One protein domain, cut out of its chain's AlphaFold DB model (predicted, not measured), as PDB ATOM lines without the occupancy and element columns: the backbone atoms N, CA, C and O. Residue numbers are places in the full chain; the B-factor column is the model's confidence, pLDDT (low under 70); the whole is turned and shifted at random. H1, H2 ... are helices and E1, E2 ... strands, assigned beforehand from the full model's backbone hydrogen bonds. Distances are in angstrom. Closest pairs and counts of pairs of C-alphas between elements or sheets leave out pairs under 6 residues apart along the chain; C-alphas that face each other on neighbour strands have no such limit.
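Overview. This is residues 3 to 109 of the 230 residues of an uncharacterized protein of Acidovorax sp. GW101-3H11 (UniProt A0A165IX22). Two helices, H2 and the much longer H3, lie side by side and run opposite ways, and a long two-stranded hairpin, E3 and E4, reaches away from them between the end of H2 and the beginning of H3. The stretch before H2 adds two short strands, E1 and E2, joined by a wide loop of residues 6 to 16 that makes one far end of the whole, and the short helix H1. The printed part has 107 residues, with three named helices and four named strands in the order E1, E2, H1, H2, E3, E4, H3; the class is mixed, helices and strands, and E3 and E4 form an antiparallel sheet of two. The whole is loose, with a radius of gyration of the C-alphas of 17.1 A, and elongated, spanning 57 by 35 by 25 A.

Arrangement. E1, residues 3 to 5, and E2, residues 17 to 20, meet only at a point, where C-alphas 3 and 19 face each other at 5.9 A. H1, residues 23 to 26, is apart from H2, residues 37 to 48. H1 is close to but not clearly touching H3, residues 76 to 98; their closest C-alphas, those of Val 23 and Ile 82, are 7.7 A apart. H2 and H3 touch, with the C-alphas of Leu 44 and Leu 83 closest at 6.2 A. Their lines stand at a shallow tilt of 27 degrees, opposite ways. E3, residues 55 to 60, and E4, residues 63 to 69, form an antiparallel hairpin, their directions at 161 degrees. Across it N 58 and O 66 are 2.8 A apart and N 56 and O 68 are 2.9 A apart, both within hydrogen-bond range. E3 is apart from H3, and E4 is apart from H2. E2 and E4 are only just apart, with their closest C-alphas at 8.2 A. In H2 and H3 every O i to N i+4 pair is within hydrogen-bond range; H1 is too short for such a pair.

Along the chain. E1 begins at C-alpha 3, (39.948, -5.849, 89.755). E1, E2 and H1 are short. H2 measures 16.5 A from first to last C-alpha, E3 16.8 A and E4 18.3 A. H3, the longest helix, measures 33.1 A from C-alpha 76 at (36.943, -21.676, 84.099) to C-alpha 98 at (50.516, -29.856, 113.178).

Size, cuts and confidence. The two C-alphas farthest apart are those of Asp 11 and Leu 99, at 58.2 A. The printed part has no cut. The link from E1 to E2 is long, with 11 residues, and those from E2 to H1 and from E3 to E4 are tight. The mean pLDDT of the printed part is 71.9, and residues 3 to 23 and 50 to 75 are under 70.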
ATOM      1  N   ILE A   3      41.090  -5.735  90.658       40.94
ATOM      2  CA  ILE A   3      39.948  -5.849  89.755       40.94
ATOM      3  C   ILE A   3      40.033  -4.615  88.867       40.94
ATOM      4  O   ILE A   3      39.877  -3.497  89.357       40.94
ATOM      5  N   ILE A   4      40.333  -4.814  87.586       40.12
ATOM      6  CA  ILE A   4      40.474  -3.718  86.626       40.12
ATOM      7  C   ILE A   4      39.153  -3.570  85.875       40.12
ATOM      8  O   ILE A   4      38.682  -4.514  85.237       40.12
ATOM      9  N   PHE A   5      38.569  -2.376  85.947       37.75
ATOM     10  CA  PHE A   5      37.434  -1.976  85.126       37.75
ATOM     11  C   PHE A   5      37.952  -1.210  83.917       37.75
ATOM     12  O   PHE A   5      38.512  -0.126  84.065       37.75
ATOM     13  N   THR A   6      37.740  -1.758  82.725       39.47
ATOM     14  CA  THR A   6      37.995  -1.030  81.481       39.47
ATOM     15  C   THR A   6      36.653  -0.577  80.916       39.47
ATOM     16  O   THR A   6      35.883  -1.430  80.467       39.47
ATOM     17  N   PRO A   7      36.324   0.726  80.946       36.09
ATOM     18  CA  PRO A   7      35.190   1.228  80.187       36.09
ATOM     19  C   PRO A   7      35.472   1.022  78.695       36.09
ATOM     20  O   PRO A   7      36.556   1.343  78.210       36.09
ATOM     21  N   VAL A   8      34.514   0.446  77.973       40.19
ATOM     22  CA  VAL A   8      34.529   0.422  76.508       40.19
ATOM     23  C   VAL A   8      33.628   1.569  76.067       40.19
ATOM     24  O   VAL A   8      32.464   1.605  76.458       40.19
ATOM     25  N   ASP A   9      34.174   2.533  75.328       42.06
ATOM     26  CA  ASP A   9      33.420   3.699  74.864       42.06
ATOM     27  C   ASP A   9      32.202   3.284  74.017       42.06
ATOM     28  O   ASP A   9      32.333   2.531  73.049       42.06
ATOM     29  N   GLY A  10      31.031   3.830  74.367       38.31
ATOM     30  CA  GLY A  10      29.793   3.783  73.579       38.31
ATOM     31  C   GLY A  10      28.594   3.193  74.324       38.31
ATOM     32  O   GLY A  10      28.467   1.980  74.376       38.31
ATOM     33  N   ASP A  11      27.726   4.061  74.871       49.50
ATOM     34  CA  ASP A  11      26.289   3.921  75.235       49.50
ATOM     35  C   ASP A  11      25.690   2.558  75.659       49.50
ATOM     36  O   ASP A  11      24.476   2.356  75.666       49.50
ATOM     37  N   GLY A  12      26.507   1.637  76.138       41.44
ATOM     38  CA  GLY A  12      26.090   0.400  76.766       41.44
ATOM     39  C   GLY A  12      27.201  -0.035  77.696       41.44
ATOM     40  O   GLY A  12      28.268  -0.438  77.242       41.44
ATOM     41  N   VAL A  13      26.968   0.060  79.006       39.16
ATOM     42  CA  VAL A  13      27.890  -0.470  80.016       39.16
ATOM     43  C   VAL A  13      27.920  -1.993  79.873       39.16
ATOM     44  O   VAL A  13      27.190  -2.723  80.536       39.16
ATOM     45  N   HIS A  14      28.764  -2.491  78.977       39.50
ATOM     46  CA  HIS A  14      29.184  -3.879  78.971       39.50
ATOM     47  C   HIS A  14      30.420  -3.971  79.859       39.50
ATOM     48  O   HIS A  14      31.548  -3.750  79.422       39.50
ATOM     49  N   SER A  15      30.201  -4.265  81.141       40.53
ATOM     50  CA  SER A  15      31.281  -4.538  82.081       40.53
ATOM     51  C   SER A  15      31.997  -5.828  81.669       40.53
ATOM     52  O   SER A  15      31.522  -6.932  81.942       40.53
ATOM     53  N   VAL A  16      33.151  -5.707  81.012       41.88
ATOM     54  CA  VAL A  16      34.094  -6.822  80.890       41.88
ATOM     55  C   VAL A  16      34.897  -6.856  82.182       41.88
ATOM     56  O   VAL A  16      35.877  -6.136  82.345       41.88
ATOM     57  N   SER A  17      34.443  -7.654  83.141       48.47
ATOM     58  CA  SER A  17      35.165  -7.839  84.394       48.47
ATOM     59  C   SER A  17      36.300  -8.842  84.190       48.47
ATOM     60  O   SER A  17      36.054 -10.011  83.886       48.47
ATOM     61  N   ILE A  18      37.546  -8.398  84.361       49.12
ATOM     62  CA  ILE A  18      38.722  -9.275  84.358       49.12
ATOM     63  C   ILE A  18      39.089  -9.566  85.813       49.12
ATOM     64  O   ILE A  18      39.462  -8.666  86.564       49.12
ATOM     65  N   LEU A  19      38.975 -10.831  86.218       54.78
ATOM     66  CA  LEU A  19      39.517 -11.303  87.487       54.78
ATOM     67  C   LEU A  19      40.965 -11.744  87.261       54.78
ATOM     68  O   LEU A  19      41.203 -12.753  86.600       54.78
ATOM     69  N   THR A  20      41.929 -11.015  87.822       54.38
ATOM     70  CA  THR A  20      43.339 -11.425  87.806       54.38
ATOM     71  C   THR A  20      43.754 -11.935  89.182       54.38
ATOM     72  O   THR A  20      43.791 -11.201  90.171       54.38
ATOM     73  N   THR A  21      44.100 -13.216  89.251       60.84
ATOM     74  CA  THR A  21      44.616 -13.858  90.461       60.84
ATOM     75  C   THR A  21      46.136 -13.966  90.390       60.84
ATOM     76  O   THR A  21      46.673 -14.569  89.464       60.84
ATOM     77  N   ASN A  22      46.850 -13.422  91.379       66.75
ATOM     78  CA  ASN A  22      48.308 -13.521  91.442       66.75
ATOM     79  C   ASN A  22      48.746 -14.522  92.521       66.75
ATOM     80  O   ASN A  22      49.126 -14.139  93.626       66.75
ATOM     81  N   VAL A  23      48.707 -15.812  92.182       69.12
ATOM     82  CA  VAL A  23      49.195 -16.899  93.052       69.12
ATOM     83  C   VAL A  23      50.701 -16.767  93.324       69.12
ATOM     84  O   VAL A  23      51.171 -17.152  94.393       69.12
ATOM     85  N   LYS A  24      51.467 -16.124  92.426       70.69
ATOM     86  CA  LYS A  24      52.906 -15.868  92.629       70.69
ATOM     87  C   LYS A  24      53.183 -14.964  93.831       70.69
ATOM     88  O   LYS A  24      54.284 -15.006  94.362       70.69
ATOM     89  N   ALA A  25      52.201 -14.192  94.309       73.06
ATOM     90  CA  ALA A  25      52.344 -13.409  95.539       73.06
ATOM     91  C   ALA A  25      52.557 -14.281  96.795       73.06
ATOM     92  O   ALA A  25      53.032 -13.784  97.818       73.06
ATOM     93  N   TRP A  26      52.219 -15.572  96.725       81.31
ATOM     94  CA  TRP A  26      52.498 -16.540  97.783       81.31
ATOM     95  C   TRP A  26      53.906 -17.126  97.708       81.31
ATOM     96  O   TRP A  26      54.387 -17.620  98.721       81.31
ATOM     97  N   HIS A  27      54.581 -17.058  96.558       84.62
ATOM     98  CA  HIS A  27      55.922 -17.616  96.406       84.62
ATOM     99  C   HIS A  27      56.890 -17.020  97.442       84.62
ATOM    100  O   HIS A  27      56.913 -15.806  97.666       84.62
ATOM    101  N   GLY A  28      57.662 -17.878  98.111       86.06
ATOM    102  CA  GLY A  28      58.599 -17.473  99.163       86.06
ATOM    103  C   GLY A  28      57.952 -17.117 100.512       86.06
ATOM    104  O   GLY A  28      58.667 -16.840 101.474       86.06
ATOM    105  N   LYS A  29      56.613 -17.108 100.621       88.44
ATOM    106  CA  LYS A  29      55.903 -16.919 101.899       88.44
ATOM    107  C   LYS A  29      55.848 -18.226 102.680       88.44
ATOM    108  O   LYS A  29      55.916 -19.300 102.099       88.44
ATOM    109  N   ASP A  30      55.702 -18.128 103.997       91.56
ATOM    110  CA  ASP A  30      55.564 -19.295 104.870       91.56
ATOM    111  C   ASP A  30      54.262 -20.057 104.573       91.56
ATOM    112  O   ASP A  30      53.161 -19.519 104.706       91.56
ATOM    113  N   ALA A  31      54.387 -21.327 104.198       91.75
ATOM    114  CA  ALA A  31      53.275 -22.216 103.891       91.75
ATOM    115  C   ALA A  31      52.430 -22.574 105.119       91.75
ATOM    116  O   ALA A  31      51.264 -22.938 104.974       91.75
ATOM    117  N   ALA A  32      52.971 -22.428 106.334       90.94
ATOM    118  CA  ALA A  32      52.168 -22.533 107.547       90.94
ATOM    119  C   ALA A  32      51.270 -21.296 107.758       90.94
ATOM    120  O   ALA A  32      50.324 -21.362 108.547       90.94
ATOM    121  N   ASN A  33      51.519 -20.180 107.058       85.62
ATOM    122  CA  ASN A  33      50.781 -18.917 107.192       85.62
ATOM    123  C   ASN A  33      50.593 -18.187 105.839       85.62
ATOM    124  O   ASN A  33      51.027 -17.042 105.680       85.62
ATOM    125  N   PRO A  34      49.925 -18.819 104.857       83.50
ATOM    126  CA  PRO A  34      49.669 -18.213 103.558       83.50
ATOM    127  C   PRO A  34      48.727 -17.007 103.705       83.50
ATOM    128  O   PRO A  34      47.695 -17.108 104.382       83.50
ATOM    129  N   PRO A  35      49.035 -15.861 103.076       77.88
ATOM    130  CA  PRO A  35      48.210 -14.669 103.202       77.88
ATOM    131  C   PRO A  35      46.868 -14.876 102.485       77.88
ATOM    132  O   PRO A  35      46.842 -15.418 101.380       77.88
ATOM    133  N   TYR A  36      45.768 -14.440 103.118       80.38
ATOM    134  CA  TYR A  36      44.391 -14.416 102.579       80.38
ATOM    135  C   TYR A  36      43.864 -15.742 101.980       80.38
ATOM    136  O   TYR A  36      42.887 -15.725 101.235       80.38
ATOM    137  N   LEU A  37      44.463 -16.893 102.316       85.94
ATOM    138  CA  LEU A  37      44.147 -18.190 101.704       85.94
ATOM    139  C   LEU A  37      42.659 -18.561 101.769       85.94
ATOM    140  O   LEU A  37      42.078 -18.909 100.748       85.94
ATOM    141  N   ASP A  38      42.042 -18.495 102.951       87.19
ATOM    142  CA  ASP A  38      40.650 -18.938 103.112       87.19
ATOM    143  C   ASP A  38      39.677 -18.011 102.360       87.19
ATOM    144  O   ASP A  38      38.769 -18.486 101.685       87.19
ATOM    145  N   ALA A  39      39.924 -16.696 102.383       81.81
ATOM    146  CA  ALA A  39      39.154 -15.732 101.596       81.81
ATOM    147  C   ALA A  39      39.310 -15.969 100.083       81.81
ATOM    148  O   ALA A  39      38.348 -15.840  99.329       81.81
ATOM    149  N   PHE A  40      40.513 -16.346  99.642       83.69
ATOM    150  CA  PHE A  40      40.797 -16.651  98.242       83.69
ATOM    151  C   PHE A  40      40.109 -17.933  97.765       83.69
ATOM    152  O   PHE A  40      39.551 -17.938  96.672       83.69
ATOM    153  N   ILE A  41      40.092 -18.989  98.586       88.94
ATOM    154  CA  ILE A  41      39.339 -20.219  98.292       88.94
ATOM    155  C   ILE A  41      37.849 -19.899  98.165       88.94
ATOM    156  O   ILE A  41      37.267 -20.195  97.126       88.94
ATOM    157  N   ASN A  42      37.266 -19.217  99.155       84.69
ATOM    158  CA  ASN A  42      35.841 -18.870  99.139       84.69
ATOM    159  C   ASN A  42      35.464 -18.058  97.890       84.69
ATOM    160  O   ASN A  42      34.422 -18.300  97.279       84.69
ATOM    161  N   LEU A  43      36.316 -17.111  97.484       80.00
ATOM    162  CA  LEU A  43      36.117 -16.346  96.256       80.00
ATOM    163  C   LEU A  43      36.078 -17.263  95.029       80.00
ATOM    164  O   LEU A  43      35.147 -17.168  94.237       80.00
ATOM    165  N   LEU A  44      37.074 -18.136  94.866       82.06
ATOM    166  CA  LEU A  44      37.155 -19.034  93.712       82.06
ATOM    167  C   LEU A  44      35.985 -20.017  93.659       82.06
ATOM    168  O   LEU A  44      35.449 -20.252  92.581       82.06
ATOM    169  N   GLU A  45      35.558 -20.551  94.801       86.69
ATOM    170  CA  GLU A  45      34.367 -21.401  94.879       86.69
ATOM    171  C   GLU A  45      33.107 -20.649  94.458       86.69
ATOM    172  O   GLU A  45      32.336 -21.158  93.651       86.69
ATOM    173  N   THR A  46      32.941 -19.411  94.930       79.94
ATOM    174  CA  THR A  46      31.801 -18.561  94.553       79.94
ATOM    175  C   THR A  46      31.826 -18.223  93.061       79.94
ATOM    176  O   THR A  46      30.787 -18.193  92.417       79.94
ATOM    177  N   VAL A  47      33.009 -17.979  92.486       75.69
ATOM    178  CA  VAL A  47      33.168 -17.702  91.048       75.69
ATOM    179  C   VAL A  47      32.866 -18.938  90.193       75.69
ATOM    180  O   VAL A  47      32.340 -18.804  89.087       75.69
ATOM    181  N   LEU A  48      33.217 -20.129  90.679       78.69
ATOM    182  CA  LEU A  48      33.023 -21.394  89.966       78.69
ATOM    183  C   LEU A  48      31.620 -21.994  90.148       78.69
ATOM    184  O   LEU A  48      31.256 -22.904  89.396       78.69
ATOM    185  N   ASP A  49      30.839 -21.507  91.112       79.12
ATOM    186  CA  ASP A  49      29.440 -21.876  91.294       79.12
ATOM    187  C   ASP A  49      28.585 -21.276  90.168       79.12
ATOM    188  O   ASP A  49      28.380 -20.068  90.074       79.12
ATOM    189  N   SER A  50      28.054 -22.143  89.302       67.81
ATOM    190  CA  SER A  50      27.219 -21.745  88.162       67.81
ATOM    191  C   SER A  50      25.876 -21.128  88.560       67.81
ATOM    192  O   SER A  50      25.195 -20.560  87.706       67.81
ATOM    193  N   THR A  51      25.483 -21.248  89.829       68.88
ATOM    194  CA  THR A  51      24.265 -20.648  90.385       68.88
ATOM    195  C   THR A  51      24.529 -19.320  91.089       68.88
ATOM    196  O   THR A  51      23.597 -18.542  91.306       68.88
ATOM    197  N   ALA A  52      25.792 -19.024  91.402       64.31
ATOM    198  CA  ALA A  52      26.173 -17.799  92.074       64.31
ATOM    199  C   ALA A  52      26.232 -16.629  91.083       64.31
ATOM    200  O   ALA A  52      26.889 -16.673  90.043       64.31
ATOM    201  N   SER A  53      25.575 -15.524  91.437       63.62
ATOM    202  CA  SER A  53      25.805 -14.238  90.785       63.62
ATOM    203  C   SER A  53      26.792 -13.437  91.623       63.62
ATOM    204  O   SER A  53      26.435 -12.958  92.701       63.62
ATOM    205  N   LEU A  54      28.024 -13.269  91.143       64.81
ATOM    206  CA  LEU A  54      28.970 -12.377  91.805       64.81
ATOM    207  C   LEU A  54      28.571 -10.932  91.521       64.81
ATOM    208  O   LEU A  54      28.501 -10.526  90.361       64.81
ATOM    209  N   SER A  55      28.358 -10.157  92.579       65.06
ATOM    210  CA  SER A  55      28.214  -8.708  92.494       65.06
ATOM    211  C   SER A  55      29.341  -8.027  93.257       65.06
ATOM    212  O   SER A  55      29.884  -8.583  94.212       65.06
ATOM    213  N   PHE A  56      29.719  -6.839  92.811       65.44
ATOM    214  CA  PHE A  56      30.599  -5.953  93.557       65.44
ATOM    215  C   PHE A  56      29.887  -4.621  93.760       65.44
ATOM    216  O   PHE A  56      29.081  -4.212  92.925       65.44
ATOM    217  N   ALA A  57      30.207  -3.956  94.864       54.56
ATOM    218  CA  ALA A  57      29.805  -2.591  95.150       54.56
ATOM    219  C   ALA A  57      31.052  -1.814  95.579       54.56
ATOM    220  O   ALA A  57      31.830  -2.288  96.407       54.56
ATOM    221  N   LEU A  58      31.269  -0.648  94.975       45.16
ATOM    222  CA  LEU A  58      32.271   0.313  95.409       45.16
ATOM    223  C   LEU A  58      31.584   1.325  96.317       45.16
ATOM    224  O   LEU A  58      30.660   2.011  95.879       45.16
ATOM    225  N   GLU A  59      32.065   1.446  97.547       52.66
ATOM    226  CA  GLU A  59      31.557   2.411  98.516       52.66
ATOM    227  C   GLU A  59      32.636   3.428  98.898       52.66
ATOM    228  O   GLU A  59      33.795   3.069  99.116       52.66
ATOM    229  N   ILE A  60      32.244   4.703  98.989       47.69
ATOM    230  CA  ILE A  60      33.064   5.803  99.514       47.69
ATOM    231  C   ILE A  60      32.254   6.490 100.614       47.69
ATOM    232  O   ILE A  60      31.119   6.910 100.383       47.69
ATOM    233  N   ASP A  61      32.820   6.566 101.821       64.06
ATOM    234  CA  ASP A  61      32.176   7.135 103.016       64.06
ATOM    235  C   ASP A  61      30.776   6.550 103.300       64.06
ATOM    236  O   ASP A  61      29.857   7.253 103.719       64.06
ATOM    237  N   GLY A  62      30.603   5.249 103.040       62.88
ATOM    238  CA  GLY A  62      29.334   4.536 103.228       62.88
ATOM    239  C   GLY A  62      28.279   4.791 102.146       62.88
ATOM    240  O   GLY A  62      27.152   4.325 102.286       62.88
ATOM    241  N   ASN A  63      28.617   5.507 101.069       51.00
ATOM    242  CA  ASN A  63      27.745   5.684  99.908       51.00
ATOM    243  C   ASN A  63      28.196   4.776  98.764       51.00
ATOM    244  O   ASN A  63      29.363   4.808  98.373       51.00
ATOM    245  N   GLN A  64      27.267   4.012  98.193       59.31
ATOM    246  CA  GLN A  64      27.523   3.181  97.018       59.31
ATOM    247  C   GLN A  64      27.682   4.061  95.773       59.31
ATOM    248  O   GLN A  64      26.753   4.752  95.358       59.31
ATOM    249  N   VAL A  65      28.881   4.047  95.192       59.31
ATOM    250  CA  VAL A  65      29.271   4.876  94.040       59.31
ATOM    251  C   VAL A  65      29.209   4.085  92.732       59.31
ATOM    252  O   VAL A  65      28.995   4.663  91.671       59.31
ATOM    253  N   ALA A  66      29.377   2.763  92.797       50.28
ATOM    254  CA  ALA A  66      29.218   1.874  91.652       50.28
ATOM    255  C   ALA A  66      28.833   0.462  92.097       50.28
ATOM    256  O   ALA A  66      29.205   0.024  93.187       50.28
ATOM    257  N   ASP A  67      28.147  -0.267  91.226       57.66
ATOM    258  CA  ASP A  67      27.883  -1.690  91.377       57.66
ATOM    259  C   ASP A  67      27.955  -2.412  90.032       57.66
ATOM    260  O   ASP A  67      27.911  -1.800  88.963       57.66
ATOM    261  N   GLY A  68      28.114  -3.728  90.072       59.66
ATOM    262  CA  GLY A  68      28.084  -4.530  88.859       59.66
ATOM    263  C   GLY A  68      28.105  -6.019  89.134       59.66
ATOM    264  O   GLY A  68      28.315  -6.462  90.262       59.66
ATOM    265  N   LYS A  69      27.876  -6.802  88.075       59.62
ATOM    266  CA  LYS A  69      27.862  -8.267  88.122       59.62
ATOM    267  C   LYS A  69      28.993  -8.850  87.285       59.62
ATOM    268  O   LYS A  69      29.161  -8.487  86.120       59.62
ATOM    269  N   PHE A  70      29.731  -9.797  87.854       59.81
ATOM    270  CA  PHE A  70      30.671 -10.598  87.080       59.81
ATOM    271  C   PHE A  70      29.889 -11.560  86.187       59.81
ATOM    272  O   PHE A  70      29.005 -12.281  86.647       59.81
ATOM    273  N   HIS A  71      30.231 -11.573  84.904       57.62
ATOM    274  CA  HIS A  71      29.819 -12.650  84.013       57.62
ATOM    275  C   HIS A  71      30.773 -13.826  84.232       57.62
ATOM    276  O   HIS A  71      31.953 -13.603  84.518       57.62
ATOM    277  N   THR A  72      30.275 -15.059  84.114       57.09
ATOM    278  CA  THR A  72      31.073 -16.277  84.313       57.09
ATOM    279  C   THR A  72      32.391 -16.173  83.532       57.09
ATOM    280  O   THR A  72      32.354 -15.930  82.319       57.09
ATOM    281  N   PRO A  73      33.557 -16.291  84.190       60.03
ATOM    282  CA  PRO A  73      34.836 -16.064  83.531       60.03
ATOM    283  C   PRO A  73      35.044 -17.030  82.364       60.03
ATOM    284  O   PRO A  73      34.787 -18.223  82.483       60.03
ATOM    285  N   LYS A  74      35.589 -16.550  81.241       59.53
ATOM    286  CA  LYS A  74      35.954 -17.410  80.094       59.53
ATOM    287  C   LYS A  74      37.066 -18.428  80.417       59.53
ATOM    288  O   LYS A  74      37.334 -19.303  79.606       59.53
ATOM    289  N   LEU A  75      37.698 -18.309  81.587       64.69
ATOM    290  CA  LEU A  75      38.886 -19.050  82.026       64.69
ATOM    291  C   LEU A  75      38.560 -20.064  83.141       64.69
ATOM    292  O   LEU A  75      39.317 -20.211  84.096       64.69
ATOM    293  N   MET A  76      37.410 -20.745  83.056       72.12
ATOM    294  CA  MET A  76      36.943 -21.676  84.099       72.12
ATOM    295  C   MET A  76      37.965 -22.770  84.438       72.12
ATOM    296  O   MET A  76      38.136 -23.092  85.609       72.12
ATOM    297  N   GLU A  77      38.657 -23.323  83.440       75.62
ATOM    298  CA  GLU A  77      39.659 -24.375  83.662       75.62
ATOM    299  C   GLU A  77      40.874 -23.856  84.441       75.62
ATOM    300  O   GLU A  77      41.246 -24.442  85.454       75.62
ATOM    301  N   GLU A  78      41.417 -22.691  84.073       74.56
ATOM    302  CA  GLU A  78      42.511 -22.054  84.822       74.56
ATOM    303  C   GLU A  78      42.096 -21.764  86.275       74.56
ATOM    304  O   GLU A  78      42.865 -21.967  87.213       74.56
ATOM    305  N   MET A  79      40.846 -21.347  86.497       76.12
ATOM    306  CA  MET A  79      40.321 -21.122  87.846       76.12
ATOM    307  C   MET A  79      40.183 -22.414  88.655       76.12
ATOM    308  O   MET A  79      40.448 -22.400  89.859       76.12
ATOM    309  N   ARG A  80      39.815 -23.536  88.021       82.31
ATOM    310  CA  ARG A  80      39.796 -24.859  88.672       82.31
ATOM    311  C   ARG A  80      41.199 -25.309  89.066       82.31
ATOM    312  O   ARG A  80      41.374 -25.841  90.165       82.31
ATOM    313  N   GLU A  81      42.193 -25.079  88.213       82.25
ATOM    314  CA  GLU A  81      43.596 -25.380  88.521       82.25
ATOM    315  C   GLU A  81      44.097 -24.542  89.702       82.25
ATOM    316  O   GLU A  81      44.680 -25.072  90.651       82.25
ATOM    317  N   ILE A  82      43.790 -23.243  89.708       83.31
ATOM    318  CA  ILE A  82      44.161 -22.333  90.797       83.31
ATOM    319  C   ILE A  82      43.461 -22.714  92.106       83.31
ATOM    320  O   ILE A  82      44.102 -22.715  93.158       83.31
ATOM    321  N   LEU A  83      42.172 -23.066  92.061       86.81
ATOM    322  CA  LEU A  83      41.447 -23.552  93.236       86.81
ATOM    323  C   LEU A  83      42.059 -24.858  93.756       86.81
ATOM    324  O   LEU A  83      42.253 -25.010  94.962       86.81
ATOM    325  N   SER A  84      42.428 -25.773  92.858       87.69
ATOM    326  CA  SER A  84      43.105 -27.024  93.217       87.69
ATOM    327  C   SER A  84      44.440 -26.755  93.914       87.69
ATOM    328  O   SER A  84      44.719 -27.336  94.965       87.69
ATOM    329  N   PHE A  85      45.233 -25.809  93.402       88.00
ATOM    330  CA  PHE A  85      46.460 -25.371  94.064       88.00
ATOM    331  C   PHE A  85      46.181 -24.718  95.425       88.00
ATOM    332  O   PHE A  85      46.843 -25.043  96.407       88.00
ATOM    333  N   ALA A  86      45.177 -23.846  95.542       89.06
ATOM    334  CA  ALA A  86      44.807 -23.241  96.823       89.06
ATOM    335  C   ALA A  86      44.406 -24.304  97.864       89.06
ATOM    336  O   ALA A  86      44.810 -24.224  99.027       89.06
ATOM    337  N   TYR A  87      43.698 -25.354  97.442       92.62
ATOM    338  CA  TYR A  87      43.392 -26.505  98.287       92.62
ATOM    339  C   TYR A  87      44.630 -27.292  98.714       92.62
ATOM    340  O   TYR A  87      44.715 -27.713  99.871       92.62
ATOM    341  N   TYR A  88      45.610 -27.447  97.825       93.38
ATOM    342  CA  TYR A  88      46.914 -27.989  98.194       93.38
ATOM    343  C   TYR A  88      47.590 -27.134  99.276       93.38
ATOM    344  O   TYR A  88      47.982 -27.672 100.313       93.38
ATOM    345  N   VAL A  89      47.648 -25.805  99.104       92.25
ATOM    346  CA  VAL A  89      48.226 -24.889 100.109       92.25
ATOM    347  C   VAL A  89      47.488 -24.997 101.448       92.25
ATOM    348  O   VAL A  89      48.121 -25.004 102.503       92.25
ATOM    349  N   LYS A  90      46.157 -25.143 101.435       94.50
ATOM    350  CA  LYS A  90      45.349 -25.343 102.650       94.50
ATOM    351  C   LYS A  90      45.730 -26.612 103.404       94.50
ATOM    352  O   LYS A  90      45.918 -26.545 104.616       94.50
ATOM    353  N   ARG A  91      45.888 -27.733 102.697       95.88
ATOM    354  CA  ARG A  91      46.314 -29.007 103.296       95.88
ATOM    355  C   ARG A  91      47.744 -28.933 103.822       95.88
ATOM    356  O   ARG A  91      48.000 -29.322 104.958       95.88
ATOM    357  N   ALA A  92      48.658 -28.363 103.033       95.69
ATOM    358  CA  ALA A  92      50.041 -28.130 103.439       95.69
ATOM    359  C   ALA A  92      50.103 -27.311 104.735       95.69
ATOM    360  O   ALA A  92      50.772 -27.714 105.683       95.69
ATOM    361  N   ARG A  93      49.333 -26.217 104.819       95.38
ATOM    362  CA  ARG A  93      49.196 -25.393 106.026       95.38
ATOM    363  C   ARG A  93      48.769 -26.217 107.241       95.38
ATOM    364  O   ARG A  93      49.398 -26.091 108.291       95.38
ATOM    365  N   SER A  94      47.713 -27.025 107.120       95.81
ATOM    366  CA  SER A  94      47.201 -27.849 108.226       95.81
ATOM    367  C   SER A  94      48.266 -28.822 108.741       95.81
ATOM    368  O   SER A  94      48.543 -28.857 109.941       95.81
ATOM    369  N   VAL A  95      48.939 -29.537 107.834       96.44
ATOM    370  CA  VAL A  95      49.982 -30.512 108.189       96.44
ATOM    371  C   VAL A  95      51.232 -29.843 108.767       96.44
ATOM    372  O   VAL A  95      51.721 -30.260 109.814       96.44
ATOM    373  N   LEU A  96      51.734 -28.772 108.152       95.81
ATOM    374  CA  LEU A  96      52.923 -28.057 108.635       95.81
ATOM    375  C   LEU A  96      52.711 -27.461 110.029       95.81
ATOM    376  O   LEU A  96      53.603 -27.548 110.876       95.81
ATOM    377  N   ARG A  97      51.520 -26.905 110.296       95.31
ATOM    378  CA  ARG A  97      51.150 -26.411 111.631       95.31
ATOM    379  C   ARG A  97      51.129 -27.533 112.660       95.31
ATOM    380  O   ARG A  97      51.689 -27.357 113.740       95.31
ATOM    381  N   TYR A  98      50.536 -28.676 112.315       94.69
ATOM    382  CA  TYR A  98      50.516 -29.856 113.178       94.69
ATOM    383  C   TYR A  98      51.936 -30.343 113.514       94.69
ATOM    384  O   TYR A  98      52.270 -30.525 114.683       94.69
ATOM    385  N   LEU A  99      52.807 -30.445 112.505       94.38
ATOM    386  CA  LEU A  99      54.206 -30.862 112.663       94.38
ATOM    387  C   LEU A  99      55.122 -29.773 113.252       94.38
ATOM    388  O   LEU A  99      56.301 -30.033 113.500       94.38
ATOM    389  N   ARG A 100      54.613 -28.548 113.452       94.44
ATOM    390  CA  ARG A 100      55.388 -27.360 113.857       94.44
ATOM    391  C   ARG A 100      56.597 -27.106 112.943       94.44
ATOM    392  O   ARG A 100      57.693 -26.786 113.407       94.44
ATOM    393  N   LYS A 101      56.403 -27.272 111.633       94.19
ATOM    394  CA  LYS A 101      57.405 -27.020 110.588       94.19
ATOM    395  C   LYS A 101      57.022 -25.789 109.770       94.19
ATOM    396  O   LYS A 101      55.851 -25.442 109.658       94.19
ATOM    397  N   SER A 102      58.027 -25.143 109.191       89.81
ATOM    398  CA  SER A 102      57.854 -24.020 108.270       89.81
ATOM    399  C   SER A 102      58.617 -24.321 106.989       89.81
ATOM    400  O   SER A 102      59.736 -24.836 107.030       89.81
ATOM    401  N   VAL A 103      57.992 -24.011 105.860       93.25
ATOM    402  CA  VAL A 103      58.581 -24.108 104.526       93.25
ATOM    403  C   VAL A 103      58.030 -22.978 103.683       93.25
ATOM    404  O   VAL A 103      56.910 -22.518 103.902       93.25
ATOM    405  N   GLN A 104      58.821 -22.510 102.730       93.38
ATOM    406  CA  GLN A 104      58.360 -21.506 101.791       93.38
ATOM    407  C   GLN A 104      57.485 -22.150 100.718       93.38
ATOM    408  O   GLN A 104      57.795 -23.227 100.215       93.38
ATOM    409  N   ILE A 105      56.398 -21.476 100.358       88.62
ATOM    410  CA  ILE A 105      55.556 -21.875  99.235       88.62
ATOM    411  C   ILE A 105      56.386 -21.749  97.963       88.62
ATOM    412  O   ILE A 105      56.831 -20.652  97.609       88.62
ATOM    413  N   ASP A 106      56.533 -22.861  97.250       88.25
ATOM    414  CA  ASP A 106      57.099 -22.871  95.912       88.25
ATOM    415  C   ASP A 106      56.012 -23.144  94.868       88.25
ATOM    416  O   ASP A 106      55.552 -24.267  94.681       88.25
ATOM    417  N   THR A 107      55.602 -22.085  94.173       83.00
ATOM    418  CA  THR A 107      54.640 -22.136  93.066       83.00
ATOM    419  C   THR A 107      55.197 -22.761  91.784       83.00
ATOM    420  O   THR A 107      54.432 -22.942  90.843       83.00
ATOM    421  N   PHE A 108      56.505 -23.028  91.699       82.06
ATOM    422  CA  PHE A 108      57.143 -23.654  90.534       82.06
ATOM    423  C   PHE A 108      57.350 -25.160  90.706       82.06
ATOM    424  O   PHE A 108      57.598 -25.857  89.722       82.06
ATOM    425  N   THR A 109      57.241 -25.669  91.934       83.81
ATOM    426  CA  THR A 109      57.347 -27.101  92.199       83.81
ATOM    427  C   THR A 109      56.180 -27.844  91.550       83.81
ATOM    428  O   THR A 109      55.012 -27.542  91.794       83.81
TER     429      THR A 109